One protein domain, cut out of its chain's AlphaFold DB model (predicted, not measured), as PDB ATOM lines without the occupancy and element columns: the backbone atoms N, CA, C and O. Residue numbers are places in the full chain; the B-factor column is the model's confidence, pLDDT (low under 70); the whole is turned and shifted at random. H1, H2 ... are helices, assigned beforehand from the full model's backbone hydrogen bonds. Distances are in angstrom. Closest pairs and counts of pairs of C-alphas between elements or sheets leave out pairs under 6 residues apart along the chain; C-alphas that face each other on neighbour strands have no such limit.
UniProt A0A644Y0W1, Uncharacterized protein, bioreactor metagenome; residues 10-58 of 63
ATOM      1  N   ASN A  10     -32.402  -5.997  48.934       72.38
ATOM      2  CA  ASN A  10     -31.194  -6.508  48.288       72.38
ATOM      3  C   ASN A  10     -31.443  -6.897  46.825       72.38
ATOM      4  O   ASN A  10     -30.650  -6.539  45.958       72.38
ATOM      5  N   ASP A  11     -32.569  -7.548  46.545       76.12
ATOM      6  CA  ASP A  11     -32.916  -8.014  45.201       76.12
ATOM      7  C   ASP A  11     -33.269  -6.822  44.296       76.12
ATOM      8  O   ASP A  11     -32.942  -6.802  43.111       76.12
ATOM      9  N   VAL A  12     -33.877  -5.767  44.857       76.25
ATOM     10  CA  VAL A  12     -34.126  -4.504  44.139       76.25
ATOM     11  C   VAL A  12     -32.817  -3.791  43.789       76.25
ATOM     12  O   VAL A  12     -32.698  -3.221  42.701       76.25
ATOM     13  N   LEU A  13     -31.843  -3.803  44.702       71.94
ATOM     14  CA  LEU A  13     -30.514  -3.230  44.482       71.94
ATOM     15  C   LEU A  13     -29.765  -3.970  43.372       71.94
ATOM     16  O   LEU A  13     -29.285  -3.323  42.443       71.94
ATOM     17  N   GLU A  14     -29.741  -5.300  43.418       83.56
ATOM     18  CA  GLU A  14     -29.110  -6.127  42.388       83.56
ATOM     19  C   GLU A  14     -29.763  -5.906  41.015       83.56
ATOM     20  O   GLU A  14     -29.081  -5.640  40.021       83.56
ATOM     21  N   LEU A  15     -31.099  -5.901  40.958       81.94
ATOM     22  CA  LEU A  15     -31.833  -5.647  39.719       81.94
ATOM     23  C   LEU A  15     -31.519  -4.255  39.150       81.94
ATOM     24  O   LEU A  15     -31.385  -4.083  37.938       81.94
ATOM     25  N   LYS A  16     -31.386  -3.247  40.016       77.19
ATOM     26  CA  LYS A  16     -31.013  -1.891  39.607       77.19
ATOM     27  C   LYS A  16     -29.616  -1.862  38.985       77.19
ATOM     28  O   LYS A  16     -29.462  -1.240  37.937       77.19
ATOM     29  N   GLU A  17     -28.635  -2.526  39.590       84.81
ATOM     30  CA  GLU A  17     -27.258  -2.571  39.083       84.81
ATOM     31  C   GLU A  17     -27.170  -3.259  37.716       84.81
ATOM     32  O   GLU A  17     -26.529  -2.735  36.802       84.81
ATOM     33  N   ILE A  18     -27.887  -4.373  37.534       86.88
ATOM     34  CA  ILE A  18     -27.982  -5.078  36.246       86.88
ATOM     35  C   ILE A  18     -28.597  -4.169  35.174       86.88
ATOM     36  O   ILE A  18     -28.090  -4.080  34.053       86.88
ATOM     37  N   LEU A  19     -29.676  -3.461  35.514       83.62
ATOM     38  CA  LEU A  19     -30.345  -2.547  34.587       83.62
ATOM     39  C   LEU A  19     -29.485  -1.323  34.251       83.62
ATOM     40  O   LEU A  19     -29.490  -0.885  33.104       83.62
ATOM     41  N   ASP A  20     -28.744  -0.783  35.218       79.81
ATOM     42  CA  ASP A  20     -27.824   0.335  34.993       79.81
ATOM     43  C   ASP A  20     -26.653  -0.081  34.084       79.81
ATOM     44  O   ASP A  20     -26.278   0.679  33.189       79.81
ATOM     45  N   ALA A  21     -26.130  -1.303  34.233       86.88
ATOM     46  CA  ALA A  21     -25.109  -1.845  33.337       86.88
ATOM     47  C   ALA A  21     -25.640  -2.041  31.903       86.88
ATOM     48  O   ALA A  21     -24.982  -1.650  30.939       86.88
ATOM     49  N   ALA A  22     -26.858  -2.573  31.751       84.00
ATOM     50  CA  ALA A  22     -27.483  -2.823  30.448       84.00
ATOM     51  C   ALA A  22     -28.034  -1.557  29.753       84.00
ATOM     52  O   ALA A  22     -28.367  -1.592  28.565       84.00
ATOM     53  N   GLN A  23     -28.134  -0.426  30.463       80.38
ATOM     54  CA  GLN A  23     -28.737   0.821  29.972       80.38
ATOM     55  C   GLN A  23     -28.027   1.391  28.737       80.38
ATOM     56  O   GLN A  23     -28.676   2.031  27.905       80.38
ATOM     57  N   THR A  24     -26.714   1.178  28.625       82.12
ATOM     58  CA  THR A  24     -25.901   1.679  27.505       82.12
ATOM     59  C   THR A  24     -26.161   0.883  26.228       82.12
ATOM     60  O   THR A  24     -26.295   1.471  25.156       82.12
ATOM     61  N   ASP A  25     -26.292  -0.438  26.354       84.44
ATOM     62  CA  ASP A  25     -26.393  -1.351  25.213       84.44
ATOM     63  C   ASP A  25     -27.840  -1.539  24.737       84.44
ATOM     64  O   ASP A  25     -28.096  -1.689  23.541       84.44
ATOM     65  N   ALA A  26     -28.807  -1.500  25.659       82.38
ATOM     66  CA  ALA A  26     -30.218  -1.746  25.367       82.38
ATOM     67  C   ALA A  26     -31.155  -0.765  26.107       82.38
ATOM     68  O   ALA A  26     -32.012  -1.183  26.893       82.38
ATOM     69  N   PRO A  27     -31.062   0.553  25.839       73.69
ATOM     70  CA  PRO A  27     -31.781   1.576  26.600       73.69
ATOM     71  C   PRO A  27     -33.311   1.444  26.557       73.69
ATOM     72  O   PRO A  27     -33.976   1.760  27.543       73.69
ATOM     73  N   GLY A  28     -33.873   0.973  25.438       76.06
ATOM     74  CA  GLY A  28     -35.317   0.755  25.291       76.06
ATOM     75  C   GLY A  28     -35.830  -0.413  26.136       76.06
ATOM     76  O   GLY A  28     -36.820  -0.271  26.844       76.06
ATOM     77  N   LEU A  29     -35.098  -1.532  26.138       77.06
ATOM     78  CA  LEU A  29     -35.447  -2.713  26.930       77.06
ATOM     79  C   LEU A  29     -35.400  -2.410  28.433       77.06
ATOM     80  O   LEU A  29     -36.302  -2.796  29.171       77.06
ATOM     81  N   VAL A  30     -34.387  -1.663  28.884       78.69
ATOM     82  CA  VAL A  30     -34.285  -1.234  30.287       78.69
ATOM     83  C   VAL A  30     -35.451  -0.325  30.683       78.69
ATOM     84  O   VAL A  30     -35.999  -0.477  31.775       78.69
ATOM     85  N   ALA A  31     -35.875   0.590  29.807       73.69
ATOM     86  CA  ALA A  31     -37.039   1.436  30.060       73.69
ATOM     87  C   ALA A  31     -38.337   0.616  30.178       73.69
ATOM     88  O   ALA A  31     -39.132   0.870  31.085       73.69
ATOM     89  N   ASP A  32     -38.524  -0.396  29.327       77.75
ATOM     90  CA  ASP A  32     -39.688  -1.286  29.372       77.75
ATOM     91  C   ASP A  32     -39.702  -2.157  30.635       77.75
ATOM     92  O   ASP A  32     -40.735  -2.253  31.301       77.75
ATOM     93  N   ILE A  33     -38.553  -2.718  31.033       77.44
ATOM     94  CA  ILE A  33     -38.423  -3.485  32.282       77.44
ATOM     95  C   ILE A  33     -38.686  -2.586  33.488       77.44
ATOM     96  O   ILE A  33     -39.453  -2.960  34.372       77.44
ATOM     97  N   ARG A  34     -38.134  -1.366  33.521       74.19
ATOM     98  CA  ARG A  34     -38.419  -0.415  34.605       74.19
ATOM     99  C   ARG A  34     -39.898  -0.058  34.669       74.19
ATOM    100  O   ARG A  34     -40.446   0.072  35.759       74.19
ATOM    101  N   ARG A  35     -40.560   0.073  33.521       70.75
ATOM    102  CA  ARG A  35     -42.000   0.335  33.459       70.75
ATOM    103  C   ARG A  35     -42.819  -0.841  33.987       70.75
ATOM    104  O   ARG A  35     -43.791  -0.607  34.692       70.75
ATOM    105  N   LEU A  36     -42.426  -2.074  33.674       72.94
ATOM    106  CA  LEU A  36     -43.096  -3.284  34.153       72.94
ATOM    107  C   LEU A  36     -42.873  -3.497  35.654       72.94
ATOM    108  O   LEU A  36     -43.840  -3.692  36.375       72.94
ATOM    109  N   VAL A  37     -41.627  -3.399  36.120       71.25
ATOM    110  CA  VAL A  37     -41.230  -3.693  37.508       71.25
ATOM    111  C   VAL A  37     -41.583  -2.557  38.471       71.25
ATOM    112  O   VAL A  37     -42.034  -2.816  39.582       71.25
ATOM    113  N   PHE A  38     -41.396  -1.296  38.066       63.62
ATOM    114  CA  PHE A  38     -41.585  -0.130  38.943       63.62
ATOM    115  C   PHE A  38     -42.796   0.738  38.578       63.62
ATOM    116  O   PHE A  38     -43.210   1.570  39.383       63.62
ATOM    117  N   GLY A  39     -43.350   0.600  37.368       54.53
ATOM    118  CA  GLY A  39     -44.417   1.472  36.856       54.53
ATOM    119  C   GLY A  39     -45.840   0.935  37.027       54.53
ATOM    120  O   GLY A  39     -46.790   1.711  36.921       54.53
ATOM    121  N   THR A  40     -46.011  -0.354  37.316       54.44
ATOM    122  CA  THR A  40     -47.323  -0.984  37.516       54.44
ATOM    123  C   THR A  40     -47.232  -2.063  38.584       54.44
ATOM    124  O   THR A  40     -46.270  -2.821  38.591       54.44
ATOM    125  N   GLU A  41     -48.239  -2.146  39.464       54.56
ATOM    126  CA  GLU A  41     -48.472  -3.343  40.284       54.56
ATOM    127  C   GLU A  41     -48.488  -4.552  39.335       54.56
ATOM    128  O   GLU A  41     -49.392  -4.680  38.506       54.56
ATOM    129  N   VAL A  42     -47.443  -5.380  39.380       55.94
ATOM    130  CA  VAL A  42     -47.332  -6.555  38.512       55.94
ATOM    131  C   VAL A  42     -48.336  -7.594  39.015       55.94
ATOM    132  O   VAL A  42     -48.286  -7.937  40.197       55.94
ATOM    133  N   PRO A  43     -49.253  -8.095  38.167       57.56
ATOM    134  CA  PRO A  43     -50.111  -9.219  38.528       57.56
ATOM    135  C   PRO A  43     -49.256 -10.425  38.932       57.56
ATOM    136  O   PRO A  43     -48.277 -10.737  38.254       57.56
ATOM    137  N   GLU A  44     -49.615 -11.093  40.026       54.25
ATOM    138  CA  GLU A  44     -48.864 -12.209  40.625       54.25
ATOM    139  C   GLU A  44     -48.520 -13.303  39.602       54.25
ATOM    140  O   GLU A  44     -47.391 -13.776  39.518       54.25
ATOM    141  N   ASP A  45     -49.474 -13.628  38.742       58.78
ATOM    142  CA  ASP A  45     -49.368 -14.578  37.643       58.78
ATOM    143  C   ASP A  45     -48.316 -14.186  36.588       58.78
ATOM    144  O   ASP A  45     -47.656 -15.057  36.017       58.78
ATOM    145  N   LEU A  46     -48.094 -12.887  36.358       60.41
ATOM    146  CA  LEU A  46     -47.027 -12.404  35.479       60.41
ATOM    147  C   LEU A  46     -45.662 -12.430  36.182       60.41
ATOM    148  O   LEU A  46     -44.658 -12.749  35.547       60.41
ATOM    149  N   ALA A  47     -45.625 -12.131  37.484       61.91
ATOM    150  CA  ALA A  47     -44.406 -12.196  38.286       61.91
ATOM    151  C   ALA A  47     -43.879 -13.637  38.396       61.91
ATOM    152  O   ALA A  47     -42.707 -13.880  38.118       61.91
ATOM    153  N   LEU A  48     -44.762 -14.596  38.695       62.03
ATOM    154  CA  LEU A  48     -44.432 -16.023  38.769       62.03
ATOM    155  C   LEU A  48     -43.869 -16.552  37.449       62.03
ATOM    156  O   LEU A  48     -42.893 -17.297  37.437       62.03
ATOM    157  N   LYS A  49     -44.458 -16.130  36.327       67.94
ATOM    158  CA  LYS A  49     -43.989 -16.535  35.004       67.94
ATOM    159  C   LYS A  49     -42.610 -15.965  34.679       67.94
ATOM    160  O   LYS A  49     -41.766 -16.686  34.164       67.94
ATOM    161  N   LEU A  50     -42.364 -14.695  35.004       61.78
ATOM    162  CA  LEU A  50     -41.044 -14.086  34.827       61.78
ATOM    163  C   LEU A  50     -39.985 -14.794  35.674       61.78
ATOM    164  O   LEU A  50     -38.886 -15.026  35.191       61.78
ATOM    165  N   GLU A  51     -40.311 -15.167  36.911       59.00
ATOM    166  CA  GLU A  51     -39.400 -15.907  37.787       59.00
ATOM    167  C   GLU A  51     -39.050 -17.294  37.216       59.00
ATOM    168  O   GLU A  51     -37.894 -17.721  37.248       59.00
ATOM    169  N   GLU A  52     -40.039 -17.985  36.644       71.19
ATOM    170  CA  GLU A  52     -39.858 -19.273  35.971       71.19
ATOM    171  C   GLU A  52     -39.032 -19.136  34.679       71.19
ATOM    172  O   GLU A  52     -38.120 -19.932  34.431       71.19
ATOM    173  N   ASP A  53     -39.274 -18.078  33.907       65.69
ATOM    174  CA  ASP A  53     -38.515 -17.748  32.702       65.69
ATOM    175  C   ASP A  53     -37.063 -17.367  33.052       65.69
ATOM    176  O   ASP A  53     -36.139 -17.843  32.404       65.69
ATOM    177  N   PHE A  54     -36.808 -16.599  34.118       59.38
ATOM    178  CA  PHE A  54     -35.443 -16.296  34.580       59.38
ATOM    179  C   PHE A  54     -34.697 -17.551  35.040       59.38
ATOM    180  O   PHE A  54     -33.521 -17.731  34.723       59.38
ATOM    181  N   ARG A  55     -35.386 -18.449  35.749       57.25
ATOM    182  CA  ARG A  55     -34.815 -19.716  36.223       57.25
ATOM    183  C   ARG A  55     -34.464 -20.666  35.079       57.25
ATOM    184  O   ARG A  55     -33.525 -21.443  35.209       57.25
ATOM    185  N   THR A  56     -35.213 -20.619  33.979       69.06
ATOM    186  CA  THR A  56     -34.999 -21.470  32.798       69.06
ATOM    187  C   THR A  56     -34.096 -20.830  31.739       69.06
ATOM    188  O   THR A  56     -33.456 -21.555  30.979       69.06
ATOM    189  N   ALA A  57     -34.012 -19.497  31.695       57.41
ATOM    190  CA  ALA A  57     -33.200 -18.737  30.747       57.41
ATOM    191  C   ALA A  57     -31.754 -18.499  31.201       57.41
ATOM    192  O   ALA A  57     -30.942 -18.104  30.367       57.41
ATOM    193  N   LEU A  58     -31.407 -18.726  32.474       50.31
ATOM    194  CA  LEU A  58     -30.012 -18.732  32.917       50.31
ATOM    195  C   LEU A  58     -29.318 -19.996  32.374       50.31
ATOM    196  O   LEU A  58     -29.613 -21.093  32.858       50.31
TER     197      LEU A  58
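Overview. This is residues 10 to 58 of the 63 residues of an uncharacterized protein of bioreactor metagenome (UniProt A0A644Y0W1). Two helices, H1 and H2, run side by side in opposite ways as a loose pair, and the chain then leads out to a third helix, H3, whose residues 44 to 46 and 48 to 57 stick out free of them. The printed part has 49 residues, with three named helices in the order H1, H2, H3 and no named strand: all helix. It is only just compact, close to loose, with a radius of gyration of the C-alphas of 11.3 A, and spans 30 by 25 by 22 A.

Arrangement. Start with H1, residues 10 to 22, and H2, residues 27 to 39: they are close but not clearly touching, and their closest C-alphas, of Leu 19 and Val 30, are 6.0 A apart. Their lines stand at a shallow tilt of 22 degrees, opposite ways. H3, residues 44 to 57, is apart from both. In H1, H2 and H3 every O i to N i+4 pair is within hydrogen-bond range.

Along the chain. Find C-alpha 10 at (-31.194, -6.508, 48.288); from there H1 runs 18.6 A to C-alpha 22. H2 measures 16.3 A. H3 runs 19.6 A to C-alpha 57 at (-33.200, -18.737, 30.747).

Size, cuts and confidence. The farthest C-alphas, of Thr 24 and Asp 45, are 30.3 A apart. The printed part has no cut, and both links are tight. Look for pLDDT under 70 at residues 38 to 51 and 53 to 58.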